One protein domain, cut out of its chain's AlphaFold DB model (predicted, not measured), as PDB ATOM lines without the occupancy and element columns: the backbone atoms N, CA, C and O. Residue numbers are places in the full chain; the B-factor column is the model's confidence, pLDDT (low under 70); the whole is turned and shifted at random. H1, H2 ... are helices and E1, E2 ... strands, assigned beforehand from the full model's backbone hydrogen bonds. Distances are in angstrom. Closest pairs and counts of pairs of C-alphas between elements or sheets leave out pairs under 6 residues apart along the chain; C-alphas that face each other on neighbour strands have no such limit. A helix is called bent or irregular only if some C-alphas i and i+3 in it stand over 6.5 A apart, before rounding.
ATOM      1  N   GLN A   3     -50.101  51.675 -39.499       55.22
ATOM      2  CA  GLN A   3     -49.871  52.519 -38.308       55.22
ATOM      3  C   GLN A   3     -51.081  52.544 -37.357       55.22
ATOM      4  O   GLN A   3     -50.912  52.486 -36.147       55.22
ATOM      5  N   HIS A   4     -52.307  52.505 -37.895       63.84
ATOM      6  CA  HIS A   4     -53.523  52.531 -37.075       63.84
ATOM      7  C   HIS A   4     -53.812  51.219 -36.333       63.84
ATOM      8  O   HIS A   4     -54.538  51.243 -35.343       63.84
ATOM      9  N   SER A   5     -53.281  50.078 -36.789       74.06
ATOM     10  CA  SER A   5     -53.432  48.808 -36.069       74.06
ATOM     11  C   SER A   5     -52.484  48.734 -34.874       74.06
ATOM     12  O   SER A   5     -52.901  48.311 -33.798       74.06
ATOM     13  N   GLN A   6     -51.249  49.225 -35.017       80.38
ATOM     14  CA  GLN A   6     -50.310  49.330 -33.900       80.38
ATOM     15  C   GLN A   6     -50.826  50.244 -32.780       80.38
ATOM     16  O   GLN A   6     -50.577  49.961 -31.614       80.38
ATOM     17  N   ASP A   7     -51.615  51.278 -33.078       84.94
ATOM     18  CA  ASP A   7     -52.171  52.161 -32.041       84.94
ATOM     19  C   ASP A   7     -53.213  51.466 -31.145       84.94
ATOM     20  O   ASP A   7     -53.298  51.761 -29.950       84.94
ATOM     21  N   ILE A   8     -53.972  50.508 -31.684       86.81
ATOM     22  CA  ILE A   8     -55.133  49.904 -31.004       86.81
ATOM     23  C   ILE A   8     -54.887  48.490 -30.467       86.81
ATOM     24  O   ILE A   8     -55.593  48.075 -29.552       86.81
ATOM     25  N   LEU A   9     -53.919  47.753 -31.015       86.75
ATOM     26  CA  LEU A   9     -53.603  46.381 -30.603       86.75
ATOM     27  C   LEU A   9     -52.522  46.350 -29.514       86.75
ATOM     28  O   LEU A   9     -51.727  47.285 -29.398       86.75
ATOM     29  N   ASP A  10     -52.479  45.270 -28.732       87.62
ATOM     30  CA  ASP A  10     -51.460  45.066 -27.691       87.62
ATOM     31  C   ASP A  10     -50.076  44.758 -28.284       87.62
ATOM     32  O   ASP A  10     -49.055  45.147 -27.720       87.62
ATOM     33  N   TYR A  11     -50.048  44.088 -29.437       87.62
ATOM     34  CA  TYR A  11     -48.851  43.773 -30.214       87.62
ATOM     35  C   TYR A  11     -49.206  43.595 -31.692       87.62
ATOM     36  O   TYR A  11     -50.367  43.367 -32.048       87.62
ATOM     37  N   VAL A  12     -48.198  43.681 -32.561       89.50
ATOM     38  CA  VAL A  12     -48.331  43.424 -34.003       89.50
ATOM     39  C   VAL A  12     -47.203  42.517 -34.477       89.50
ATOM     40  O   VAL A  12     -46.069  42.629 -34.021       89.50
ATOM     41  N   THR A  13     -47.514  41.633 -35.419       93.25
ATOM     42  CA  THR A  13     -46.522  40.821 -36.123       93.25
ATOM     43  C   THR A  13     -46.516  41.215 -37.597       93.25
ATOM     44  O   THR A  13     -47.563  41.160 -38.241       93.25
ATOM     45  N   GLU A  14     -45.362  41.613 -38.132       93.94
ATOM     46  CA  GLU A  14     -45.204  41.981 -39.545       93.94
ATOM     47  C   GLU A  14     -44.659  40.796 -40.341       93.94
ATOM     48  O   GLU A  14     -43.549  40.329 -40.087       93.94
ATOM     49  N   MET A  15     -45.420  40.319 -41.327       94.50
ATOM     50  CA  MET A  15     -45.000  39.208 -42.179       94.50
ATOM     51  C   MET A  15     -44.061  39.675 -43.292       94.50
ATOM     52  O   MET A  15     -44.482  40.278 -44.280       94.50
ATOM     53  N   CYS A  16     -42.781  39.338 -43.159       93.81
ATOM     54  CA  CYS A  16     -41.749  39.616 -44.146       93.81
ATOM     55  C   CYS A  16     -41.552  38.397 -45.052       93.81
ATOM     56  O   CYS A  16     -40.853  37.444 -44.714       93.81
ATOM     57  N   TYR A  17     -42.147  38.439 -46.244       92.12
ATOM     58  CA  TYR A  17     -42.016  37.410 -47.284       92.12
ATOM     59  C   TYR A  17     -40.633  37.443 -47.950       92.12
ATOM     60  O   TYR A  17     -40.519  37.730 -49.146       92.12
ATOM     61  N   ARG A  18     -39.564  37.244 -47.176       93.38
ATOM     62  CA  ARG A  18     -38.159  37.321 -47.593       93.38
ATOM     63  C   ARG A  18     -37.318  36.322 -46.799       93.38
ATOM     64  O   ARG A  18     -37.580  36.100 -45.626       93.38
ATOM     65  N   ASN A  19     -36.278  35.779 -47.429       92.06
ATOM     66  CA  ASN A  19     -35.347  34.826 -46.815       92.06
ATOM     67  C   ASN A  19     -33.922  35.380 -46.625       92.06
ATOM     68  O   ASN A  19     -32.980  34.619 -46.427       92.06
ATOM     69  N   LEU A  20     -33.747  36.702 -46.693       94.75
ATOM     70  CA  LEU A  20     -32.474  37.385 -46.458       94.75
ATOM     71  C   LEU A  20     -32.695  38.528 -45.463       94.75
ATOM     72  O   LEU A  20     -33.691  39.238 -45.575       94.75
ATOM     73  N   ALA A  21     -31.781  38.711 -44.510       92.38
ATOM     74  CA  ALA A  21     -31.885  39.723 -43.461       92.38
ATOM     75  C   ALA A  21     -31.759  41.147 -44.027       92.38
ATOM     76  O   ALA A  21     -32.745  41.882 -44.102       92.38
ATOM     77  N   GLY A  22     -30.559  41.511 -44.484       91.19
ATOM     78  CA  GLY A  22     -30.231  42.869 -44.915       91.19
ATOM     79  C   GLY A  22     -30.256  43.091 -46.430       91.19
ATOM     80  O   GLY A  22     -30.233  42.156 -47.233       91.19
ATOM     81  N   GLY A  23     -30.249  44.362 -46.837       82.69
ATOM     82  CA  GLY A  23     -30.225  44.809 -48.236       82.69
ATOM     83  C   GLY A  23     -31.584  45.292 -48.758       82.69
ATOM     84  O   GLY A  23     -32.620  45.078 -48.139       82.69
ATOM     85  N   ASN A  24     -31.570  45.969 -49.911       83.69
ATOM     86  CA  ASN A  24     -32.770  46.586 -50.482       83.69
ATOM     87  C   ASN A  24     -33.851  45.536 -50.795       83.69
ATOM     88  O   ASN A  24     -33.605  44.593 -51.554       83.69
ATOM     89  N   GLY A  25     -35.047  45.731 -50.244       85.81
ATOM     90  CA  GLY A  25     -36.194  44.852 -50.409       85.81
ATOM     91  C   GLY A  25     -36.141  43.548 -49.617       85.81
ATOM     92  O   GLY A  25     -36.923  42.658 -49.949       85.81
ATOM     93  N   ASN A  26     -35.249  43.407 -48.634       93.31
ATOM     94  CA  ASN A  26     -35.122  42.226 -47.766       93.31
ATOM     95  C   ASN A  26     -35.834  42.433 -46.417       93.31
ATOM     96  O   ASN A  26     -36.568  43.408 -46.269       93.31
ATOM     97  N   ILE A  27     -35.688  41.503 -45.464       95.56
ATOM     98  CA  ILE A  27     -36.492  41.494 -44.228       95.56
ATOM     99  C   ILE A  27     -36.384  42.832 -43.478       95.56
ATOM    100  O   ILE A  27     -37.402  43.429 -43.144       95.56
ATOM    101  N   GLU A  28     -35.175  43.350 -43.276       94.31
ATOM    102  CA  GLU A  28     -34.950  44.596 -42.526       94.31
ATOM    103  C   GLU A  28     -35.525  45.832 -43.224       94.31
ATOM    104  O   GLU A  28     -36.057  46.726 -42.569       94.31
ATOM    105  N   ASP A  29     -35.472  45.879 -44.555       93.31
ATOM    106  CA  ASP A  29     -36.037  46.984 -45.337       93.31
ATOM    107  C   ASP A  29     -37.572  47.020 -45.228       93.31
ATOM    108  O   ASP A  29     -38.182  48.088 -45.187       93.31
ATOM    109  N   GLN A  30     -38.205  45.848 -45.113       93.12
ATOM    110  CA  GLN A  30     -39.647  45.733 -44.885       93.12
ATOM    111  C   GLN A  30     -40.035  46.021 -43.430       93.12
ATOM    112  O   GLN A  30     -41.023  46.714 -43.187       93.12
ATOM    113  N   ALA A  31     -39.259  45.515 -42.470       93.88
ATOM    114  CA  ALA A  31     -39.573  45.607 -41.048       93.88
ATOM    115  C   ALA A  31     -39.236  46.974 -40.434       93.88
ATOM    116  O   ALA A  31     -39.931  47.420 -39.522       93.88
ATOM    117  N   SER A  32     -38.206  47.671 -40.930       93.81
ATOM    118  CA  SER A  32     -37.685  48.902 -40.314       93.81
ATOM    119  C   SER A  32     -38.749  49.978 -40.039       93.81
ATOM    120  O   SER A  32     -38.762  50.498 -38.918       93.81
ATOM    121  N   PRO A  33     -39.687  50.302 -40.958       92.56
ATOM    122  CA  PRO A  33     -40.731  51.290 -40.678       92.56
ATOM    123  C   PRO A  33     -41.692  50.867 -39.560       92.56
ATOM    124  O   PRO A  33     -42.221  51.719 -38.849       92.56
ATOM    125  N   VAL A  34     -41.935  49.560 -39.423       91.31
ATOM    126  CA  VAL A  34     -42.845  48.982 -38.428       91.31
ATOM    127  C   VAL A  34     -42.174  48.964 -37.057       91.31
ATOM    128  O   VAL A  34     -42.781  49.449 -36.105       91.31
ATOM    129  N   VAL A  35     -40.915  48.511 -36.984       94.06
ATOM    130  CA  VAL A  35     -40.096  48.515 -35.758       94.06
ATOM    131  C   VAL A  35     -39.909  49.939 -35.237       94.06
ATOM    132  O   VAL A  35     -40.187  50.213 -34.075       94.06
ATOM    133  N   SER A  36     -39.546  50.882 -36.114       94.00
ATOM    134  CA  SER A  36     -39.317  52.283 -35.720       94.00
ATOM    135  C   SER A  36     -40.568  52.940 -35.127       94.00
ATOM    136  O   SER A  36     -40.478  53.792 -34.244       94.00
ATOM    137  N   TYR A  37     -41.754  52.578 -35.627       93.75
ATOM    138  CA  TYR A  37     -43.011  53.087 -35.082       93.75
ATOM    139  C   TYR A  37     -43.353  52.426 -33.743       93.75
ATOM    140  O   TYR A  37     -43.759  53.121 -32.815       93.75
ATOM    141  N   ALA A  38     -43.130  51.114 -33.619       92.75
ATOM    142  CA  ALA A  38     -43.315  50.367 -32.377       92.75
ATOM    143  C   ALA A  38     -42.441  50.928 -31.238       92.75
ATOM    144  O   ALA A  38     -42.946  51.155 -30.135       92.75
ATOM    145  N   ASP A  39     -41.182  51.270 -31.535       94.00
ATOM    146  CA  ASP A  39     -40.275  52.003 -30.642       94.00
ATOM    147  C   ASP A  39     -40.881  53.331 -30.174       94.00
ATOM    148  O   ASP A  39     -40.876  53.651 -28.984       94.00
ATOM    149  N   GLN A  40     -41.432  54.110 -31.110       93.94
ATOM    150  CA  GLN A  40     -41.997  55.429 -30.829       93.94
ATOM    151  C   GLN A  40     -43.194  55.360 -29.871       93.94
ATOM    152  O   GLN A  40     -43.359  56.245 -29.028       93.94
ATOM    153  N   ILE A  41     -44.038  54.340 -30.015       92.38
ATOM    154  CA  ILE A  41     -45.254  54.173 -29.208       92.38
ATOM    155  C   ILE A  41     -45.053  53.246 -27.999       92.38
ATOM    156  O   ILE A  41     -45.983  53.072 -27.212       92.38
ATOM    157  N   GLY A  42     -43.858  52.668 -27.840       91.69
ATOM    158  CA  GLY A  42     -43.504  51.774 -26.739       91.69
ATOM    159  C   GLY A  42     -44.289  50.464 -26.738       91.69
ATOM    160  O   GLY A  42     -44.686  50.002 -25.666       91.69
ATOM    161  N   LYS A  43     -44.559  49.890 -27.917       91.75
ATOM    162  CA  LYS A  43     -45.309  48.633 -28.048       91.75
ATOM    163  C   LYS A  43     -44.453  47.496 -28.597       91.75
ATOM    164  O   LYS A  43     -43.602  47.739 -29.445       91.75
ATOM    165  N   PRO A  44     -44.717  46.255 -28.162       93.00
ATOM    166  CA  PRO A  44     -44.032  45.085 -28.685       93.00
ATOM    167  C   PRO A  44     -44.462  44.759 -30.118       93.00
ATOM    168  O   PRO A  44     -45.652  44.767 -30.452       93.00
ATOM    169  N   MET A  45     -43.494  44.375 -30.945       93.00
ATOM    170  CA  MET A  45     -43.736  43.827 -32.272       93.00
ATOM    171  C   MET A  45     -42.809  42.658 -32.613       93.00
ATOM    172  O   MET A  45     -41.674  42.575 -32.141       93.00
ATOM    173  N   PHE A  46     -43.288  41.768 -33.479       95.75
ATOM    174  CA  PHE A  46     -42.543  40.602 -33.955       95.75
ATOM    175  C   PHE A  46     -42.379  40.643 -35.475       95.75
ATOM    176  O   PHE A  46     -43.283  41.069 -36.194       95.75
ATOM    177  N   ILE A  47     -41.244  40.179 -35.987       96.44
ATOM    178  CA  ILE A  47     -41.037  40.007 -37.432       96.44
ATOM    179  C   ILE A  47     -41.344  38.549 -37.769       96.44
ATOM    180  O   ILE A  47     -40.724  37.649 -37.212       96.44
ATOM    181  N   ALA A  48     -42.295  38.286 -38.661       96.12
ATOM    182  CA  ALA A  48     -42.593  36.935 -39.124       96.12
ATOM    183  C   ALA A  48     -41.877  36.603 -40.439       96.12
ATOM    184  O   ALA A  48     -41.710  37.469 -41.297       96.12
ATOM    185  N   VAL A  49     -41.487  35.335 -40.596       95.62
ATOM    186  CA  VAL A  49     -40.887  34.785 -41.822       95.62
ATOM    187  C   VAL A  49     -41.628  33.534 -42.293       95.62
ATOM    188  O   VAL A  49     -42.310  32.857 -41.519       95.62
ATOM    189  N   GLU A  50     -41.502  33.233 -43.584       92.75
ATOM    190  CA  GLU A  50     -42.155  32.094 -44.235       92.75
ATOM    191  C   GLU A  50     -41.242  30.866 -44.275       92.75
ATOM    192  O   GLU A  50     -40.052  30.974 -44.576       92.75
ATOM    193  N   THR A  51     -41.822  29.693 -44.037       91.88
ATOM    194  CA  THR A  51     -41.133  28.392 -44.029       91.88
ATOM    195  C   THR A  51     -41.824  27.348 -44.900       91.88
ATOM    196  O   THR A  51     -41.281  26.260 -45.053       91.88
ATOM    197  N   THR A  52     -42.990  27.647 -45.485       89.56
ATOM    198  CA  THR A  52     -43.729  26.700 -46.332       89.56
ATOM    199  C   THR A  52     -43.066  26.455 -47.690       89.56
ATOM    200  O   THR A  52     -42.374  27.330 -48.225       89.56
ATOM    201  N   ASP A  53     -43.316  25.284 -48.284       85.75
ATOM    202  CA  ASP A  53     -42.953  25.012 -49.676       85.75
ATOM    203  C   ASP A  53     -43.823  25.844 -50.621       85.75
ATOM    204  O   ASP A  53     -45.043  25.708 -50.677       85.75
ATOM    205  N   ILE A  54     -43.164  26.706 -51.380       80.81
ATOM    206  CA  ILE A  54     -43.773  27.629 -52.343       80.81
ATOM    207  C   ILE A  54     -43.360  27.307 -53.780       80.81
ATOM    208  O   ILE A  54     -43.749  27.998 -54.718       80.81
ATOM    209  N   ASN A  55     -42.550  26.267 -53.999       71.31
ATOM    210  CA  ASN A  55     -42.015  25.983 -55.333       71.31
ATOM    211  C   ASN A  55     -43.113  25.586 -56.331       71.31
ATOM    212  O   ASN A  55     -42.944  25.744 -57.539       71.31
ATOM    213  N   SER A  56     -44.245  25.092 -55.831       69.00
ATOM    214  CA  SER A  56     -45.426  24.737 -56.616       69.00
ATOM    215  C   SER A  56     -46.439  25.880 -56.771       69.00
ATOM    216  O   SER A  56     -47.335  25.761 -57.606       69.00
ATOM    217  N   SER A  57     -46.306  26.991 -56.031       71.94
ATOM    218  CA  SER A  57     -47.251  28.122 -56.096       71.94
ATOM    219  C   SER A  57     -46.940  29.119 -57.219       71.94
ATOM    220  O   SER A  57     -47.770  29.966 -57.542       71.94
ATOM    221  N   GLY A  58     -45.760  29.017 -57.844       72.88
ATOM    222  CA  GLY A  58     -45.267  29.992 -58.826       72.88
ATOM    223  C   GLY A  58     -44.653  31.245 -58.192       72.88
ATOM    224  O   GLY A  58     -44.191  32.133 -58.914       72.88
ATOM    225  N   ASP A  59     -44.607  31.306 -56.861       80.56
ATOM    226  CA  ASP A  59     -43.963  32.385 -56.132       80.56
ATOM    227  C   ASP A  59     -42.432  32.258 -56.152       80.56
ATOM    228  O   ASP A  59     -41.871  31.159 -56.216       80.56
ATOM    229  N   PRO A  60     -41.698  33.381 -56.100       81.44
ATOM    230  CA  PRO A  60     -40.247  33.337 -56.159       81.44
ATOM    231  C   PRO A  60     -39.653  32.782 -54.856       81.44
ATOM    232  O   PRO A  60     -39.920  33.315 -53.784       81.44
ATOM    233  N   ALA A  61     -38.736  31.809 -54.957       81.94
ATOM    234  CA  ALA A  61     -38.100  31.110 -53.824       81.94
ATOM    235  C   ALA A  61     -37.536  32.020 -52.714       81.94
ATOM    236  O   ALA A  61     -37.450  31.617 -51.561       81.94
ATOM    237  N   LYS A  62     -37.191  33.273 -53.040       85.62
ATOM    238  CA  LYS A  62     -36.710  34.284 -52.086       85.62
ATOM    239  C   LYS A  62     -37.702  34.647 -50.977       85.62
ATOM    240  O   LYS A  62     -37.323  35.397 -50.086       85.62
ATOM    241  N   ILE A  63     -38.971  34.241 -51.077       88.81
ATOM    242  CA  ILE A  63     -39.986  34.617 -50.089       88.81
ATOM    243  C   ILE A  63     -40.094  33.644 -48.917       88.81
ATOM    244  O   ILE A  63     -40.684  34.034 -47.919       88.81
ATOM    245  N   SER A  64     -39.530  32.434 -49.032       90.50
ATOM    246  CA  SER A  64     -39.595  31.372 -48.021       90.50
ATOM    247  C   SER A  64     -38.210  30.812 -47.722       90.50
ATOM    248  O   SER A  64     -37.364  30.691 -48.611       90.50
ATOM    249  N   PHE A  65     -37.997  30.419 -46.470       90.94
ATOM    250  CA  PHE A  65     -36.823  29.665 -46.049       90.94
ATOM    251  C   PHE A  65     -36.900  28.178 -46.400       90.94
ATOM    252  O   PHE A  65     -35.910  27.486 -46.206       90.94
ATOM    253  N   TYR A  66     -38.005  27.674 -46.960       87.50
ATOM    254  CA  TYR A  66     -38.168  26.242 -47.230       87.50
ATOM    255  C   TYR A  66     -37.032  25.638 -48.052       87.50
ATOM    256  O   TYR A  66     -36.519  24.578 -47.726       87.50
ATOM    257  N   THR A  67     -36.595  26.320 -49.113       80.62
ATOM    258  CA  THR A  67     -35.489  25.826 -49.959       80.62
ATOM    259  C   THR A  67     -34.109  26.012 -49.329       80.62
ATOM    260  O   THR A  67     -33.115  25.475 -49.825       80.62
ATOM    261  N   ASN A  68     -34.040  26.757 -48.230       78.19
ATOM    262  CA  ASN A  68     -32.836  27.018 -47.471       78.19
ATOM    263  C   ASN A  68     -32.708  25.993 -46.330       78.19
ATOM    264  O   ASN A  68     -33.687  25.465 -45.817       78.19
ATOM    265  N   ALA A  69     -31.474  25.682 -45.937       77.88
ATOM    266  CA  ALA A  69     -31.235  24.897 -44.729       77.88
ATOM    267  C   ALA A  69     -31.663  25.686 -43.479       77.88
ATOM    268  O   ALA A  69     -31.571  26.915 -43.477       77.88
ATOM    269  N   ASP A  70     -32.001  24.991 -42.395       82.81
ATOM    270  CA  ASP A  70     -32.275  25.608 -41.089       82.81
ATOM    271  C   ASP A  70     -31.102  26.493 -40.623       82.81
ATOM    272  O   ASP A  70     -31.281  27.665 -40.304       82.81
ATOM    273  N   SER A  71     -29.864  26.006 -40.759       80.19
ATOM    274  CA  SER A  71     -28.651  26.779 -40.438       80.19
ATOM    275  C   SER A  71     -28.517  28.093 -41.219       80.19
ATOM    276  O   SER A  71     -27.962  29.067 -40.707       80.19
ATOM    277  N   TYR A  72     -29.023  28.149 -42.454       88.44
ATOM    278  CA  TYR A  72     -29.048  29.388 -43.227       88.44
ATOM    279  C   TYR A  72     -30.094  30.351 -42.673       88.44
ATOM    280  O   TYR A  72     -29.793  31.535 -42.514       88.44
ATOM    281  N   MET A  73     -31.294  29.846 -42.375       91.00
ATOM    282  CA  MET A  73     -32.358  30.643 -41.777       91.00
ATOM    283  C   MET A  73     -31.904  31.240 -40.448       91.00
ATOM    284  O   MET A  73     -31.912  32.460 -40.310       91.00
ATOM    285  N   GLU A  74     -31.399  30.418 -39.532       86.75
ATOM    286  CA  GLU A  74     -30.862  30.862 -38.242       86.75
ATOM    287  C   GLU A  74     -29.755  31.912 -38.408       86.75
ATOM    288  O   GLU A  74     -29.711  32.911 -37.691       86.75
ATOM    289  N   GLY A  75     -28.900  31.764 -39.425       87.69
ATOM    290  CA  GLY A  75     -27.897  32.772 -39.772       87.69
ATOM    291  C   GLY A  75     -28.484  34.122 -40.212       87.69
ATOM    292  O   GLY A  75     -27.886  35.163 -39.935       87.69
ATOM    293  N   GLN A  76     -29.639  34.140 -40.886       94.12
ATOM    294  CA  GLN A  76     -30.350  35.381 -41.228       94.12
ATOM    295  C   GLN A  76     -31.083  35.955 -40.014       94.12
ATOM    296  O   GLN A  76     -30.962  37.145 -39.734       94.12
ATOM    297  N   LEU A  77     -31.790  35.118 -39.253       92.81
ATOM    298  CA  LEU A  77     -32.520  35.552 -38.064       92.81
ATOM    299  C   LEU A  77     -31.573  36.131 -37.007       92.81
ATOM    300  O   LEU A  77     -31.851  37.182 -36.435       92.81
ATOM    301  N   SER A  78     -30.400  35.522 -36.812       88.75
ATOM    302  CA  SER A  78     -29.370  36.035 -35.904       88.75
ATOM    303  C   SER A  78     -28.851  37.424 -36.297       88.75
ATOM    304  O   SER A  78     -28.481  38.197 -35.409       88.75
ATOM    305  N   GLN A  79     -28.807  37.758 -37.592       92.25
ATOM    306  CA  GLN A  79     -28.431  39.104 -38.043       92.25
ATOM    307  C   GLN A  79     -29.509  40.119 -37.676       92.25
ATOM    308  O   GLN A  79     -29.184  41.158 -37.113       92.25
ATOM    309  N   ILE A  80     -30.781  39.775 -37.888       93.69
ATOM    310  CA  ILE A  80     -31.926  40.619 -37.519       93.69
ATOM    311  C   ILE A  80     -31.926  40.884 -36.010       93.69
ATOM    312  O   ILE A  80     -31.985  42.039 -35.592       93.69
ATOM    313  N   TYR A  81     -31.765  39.837 -35.190       91.12
ATOM    314  CA  TYR A  81     -31.637  39.982 -33.735       91.12
ATOM    315  C   TYR A  81     -30.480  40.901 -33.335       91.12
ATOM    316  O   TYR A  81     -30.612  41.667 -32.386       91.12
ATOM    317  N   SER A  82     -29.350  40.837 -34.045       90.88
ATOM    318  CA  SER A  82     -28.198  41.702 -33.770       90.88
ATOM    319  C   SER A  82     -28.462  43.156 -34.166       90.88
ATOM    320  O   SER A  82     -28.051  44.068 -33.453       90.88
ATOM    321  N   ASN A  83     -29.151  43.371 -35.287       93.31
ATOM    322  CA  ASN A  83     -29.399  44.694 -35.852       93.31
ATOM    323  C   ASN A  83     -30.493  45.464 -35.104       93.31
ATOM    324  O   ASN A  83     -30.357  46.673 -34.955       93.31
ATOM    325  N   TYR A  84     -31.509  44.772 -34.581       94.81
ATOM    326  CA  TYR A  84     -32.578  45.368 -33.767       94.81
ATOM    327  C   TYR A  84     -32.369  45.205 -32.253       94.81
ATOM    328  O   TYR A  84     -33.287  45.422 -31.468       94.81
ATOM    329  N   ALA A  85     -31.169  44.822 -31.801       91.31
ATOM    330  CA  ALA A  85     -30.892  44.585 -30.380       91.31
ATOM    331  C   ALA A  85     -31.114  45.824 -29.487       91.31
ATOM    332  O   ALA A  85     -31.267  45.691 -28.273       91.31
ATOM    333  N   SER A  86     -31.077  47.027 -30.072       93.44
ATOM    334  CA  SER A  86     -31.296  48.305 -29.385       93.44
ATOM    335  C   SER A  86     -32.722  48.848 -29.492       93.44
ATOM    336  O   SER A  86     -33.030  49.832 -28.818       93.44
ATOM    337  N   ASP A  87     -33.561  48.245 -30.327       95.56
ATOM    338  CA  ASP A  87     -34.891  48.738 -30.676       95.56
ATOM    339  C   ASP A  87     -35.902  48.145 -29.690       95.56
ATOM    340  O   ASP A  87     -36.173  46.944 -29.678       95.56
ATOM    341  N   ALA A  88     -36.425  48.986 -28.798       93.19
ATOM    342  CA  ALA A  88     -37.242  48.556 -27.661       93.19
ATOM    343  C   ALA A  88     -38.591  47.931 -28.062       93.19
ATOM    344  O   ALA A  88     -39.206  47.238 -27.257       93.19
ATOM    345  N   GLY A  89     -39.059  48.200 -29.274       92.69
ATOM    346  CA  GLY A  89     -40.263  47.665 -29.886       92.69
ATOM    347  C   GLY A  89     -40.034  46.328 -30.587       92.69
ATOM    348  O   GLY A  89     -41.008  45.617 -30.826       92.69
ATOM    349  N   PHE A  90     -38.792  45.913 -30.867       95.69
ATOM    350  CA  PHE A  90     -38.515  44.585 -31.419       95.69
ATOM    351  C   PHE A  90     -38.500  43.514 -30.319       95.69
ATOM    352  O   PHE A  90     -37.651  43.503 -29.433       95.69
ATOM    353  N   HIS A  91     -39.450  42.581 -30.386       93.38
ATOM    354  CA  HIS A  91     -39.660  41.540 -29.372       93.38
ATOM    355  C   HIS A  91     -39.393  40.116 -29.881       93.38
ATOM    356  O   HIS A  91     -39.541  39.155 -29.123       93.38
ATOM    357  N   GLY A  92     -38.948  39.974 -31.132       92.69
ATOM    358  CA  GLY A  92     -38.428  38.721 -31.672       92.69
ATOM    359  C   GLY A  92     -39.018  38.322 -33.019       92.69
ATOM    360  O   GLY A  92     -39.642  39.116 -33.725       92.69
ATOM    361  N   MET A  93     -38.792  37.057 -33.366       94.38
ATOM    362  CA  MET A  93     -39.218  36.464 -34.630       94.38
ATOM    363  C   MET A  93     -40.460  35.584 -34.458       94.38
ATOM    364  O   MET A  93     -40.647  34.955 -33.419       94.38
ATOM    365  N   ALA A  94     -41.269  35.488 -35.508       94.25
ATOM    366  CA  ALA A  94     -42.370  34.542 -35.632       94.25
ATOM    367  C   ALA A  94     -42.207  33.687 -36.901       94.25
ATOM    368  O   ALA A  94     -41.606  34.111 -37.888       94.25
ATOM    369  N   ILE A  95     -42.751  32.474 -36.876       91.62
ATOM    370  CA  ILE A  95     -42.710  31.527 -37.996       91.62
ATOM    371  C   ILE A  95     -44.135  31.331 -38.506       91.62
ATOM    372  O   ILE A  95     -45.025  31.010 -37.722       91.62
ATOM    373  N   HIS A  96     -44.357  31.532 -39.805       90.12
ATOM    374  CA  HIS A  96     -45.695  31.454 -40.397       90.12
ATOM    375  C   HIS A  96     -46.222  30.015 -40.516       90.12
ATOM    376  O   HIS A  96     -47.424  29.802 -40.372       90.12
ATOM    377  N   PHE A  97     -45.343  29.025 -40.727       87.12
ATOM    378  CA  PHE A  97     -45.747  27.631 -40.932       87.12
ATOM    379  C   PHE A  97     -44.898  26.651 -40.106       87.12
ATOM    380  O   PHE A  97     -43.817  26.214 -40.515       87.12
ATOM    381  N   TYR A  98     -45.389  26.306 -38.912       82.00
ATOM    382  CA  TYR A  98     -44.658  25.480 -37.944       82.00
ATOM    383  C   TYR A  98     -44.356  24.064 -38.457       82.00
ATOM    384  O   TYR A  98     -43.231  23.585 -38.307       82.00
ATOM    385  N   ASP A  99     -45.316  23.420 -39.124       81.38
ATOM    386  CA  ASP A  99     -45.136  22.056 -39.639       81.38
ATOM    387  C   ASP A  99     -44.018  21.983 -40.686       81.38
ATOM    388  O   ASP A  99     -43.219  21.048 -40.685       81.38
ATOM    389  N   ALA A 100     -43.909  23.010 -41.536       84.75
ATOM    390  CA  ALA A 100     -42.836  23.105 -42.521       84.75
ATOM    391  C   ALA A 100     -41.488  23.443 -41.866       84.75
ATOM    392  O   ALA A 100     -40.460  22.898 -42.260       84.75
ATOM    393  N   TYR A 101     -41.489  24.290 -40.831       85.25
ATOM    394  CA  TYR A 101     -40.286  24.602 -40.057       85.25
ATOM    395  C   TYR A 101     -39.674  23.353 -39.403       85.25
ATOM    396  O   TYR A 101     -38.469  23.133 -39.511       85.25
ATOM    397  N   ARG A 102     -40.501  22.483 -38.806       79.75
ATOM    398  CA  ARG A 102     -40.058  21.235 -38.149       79.75
ATOM    399  C   ARG A 102     -39.276  20.287 -39.051       79.75
ATOM    400  O   ARG A 102     -38.500  19.477 -38.549       79.75
ATOM    401  N   ILE A 103     -39.505  20.355 -40.356       80.62
ATOM    402  CA  ILE A 103     -38.885  19.460 -41.333       80.62
ATOM    403  C   ILE A 103     -37.786  20.145 -42.148       80.62
ATOM    404  O   ILE A 103     -37.293  19.553 -43.108       80.62
TER     405      ILE A 103
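This is residues 3 to 103 of the 326 residues of the protein "Fibronectin type-III domain-containing protein" of Acidobacteria bacterium (UniProt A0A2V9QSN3). A small sheet of three parallel strands has two longer helices, H2 and H3, over one face, making two layers; the short helices H1 and H4 sit at opposite ends of the body. A long loop, residues 50 to 69, lies at the H4 end. The printed part has 101 residues, running H1, E1, H2, E2, H3, E3, H4, with sheet order E1, E2, E3, and is of mixed class. It is compact, with a radius of gyration of the C-alphas of 13.7 A, yet elongated, spanning 39 by 26 by 25 A.

H1, residues 3 to 8, begins at C-alpha 3 (-49.871, 52.519, -38.308). E1 is residues 12 to 16. H2, residues 27 to 41, is 21.5 A long and irregular, with C-alphas 30 and 33 7.1 A apart. E2 is residues 45 to 49; H3, residues 70 to 83, is 20.0 A long. E3, residues 90 to 95, is 15.2 A long. H4, residues 98 to 102, ends at C-alpha 102 (-40.058, 21.235, -38.149).

H1 touches H2, the closest C-alphas being Gln 6 and Ala 38, 7.2 A. E1 and E2 are parallel, with N 16 and O 48 at 2.8 A; E2 and E3 likewise, with N 91 and O 45 at 2.8 A. E1, H2, E2 and E2, H3, E3 are strand-helix-strand units, parallel neighbour strands joined through a helix, with right-handed crossovers. H2's height over the sheet is 8.7 A, H3's 9.7 A. O i to N i+4 pairs are within hydrogen-bond range throughout H4, but 1 of 2 in H1, 9 of 11 in H2 and 9 of 10 in H3.

The farthest C-alphas, Gly 42 and Ser 56, are 40.3 A apart. The printed part has no cut; E2 to H3 is a long link. Residues 3 to 4 and 56 have pLDDT under 70.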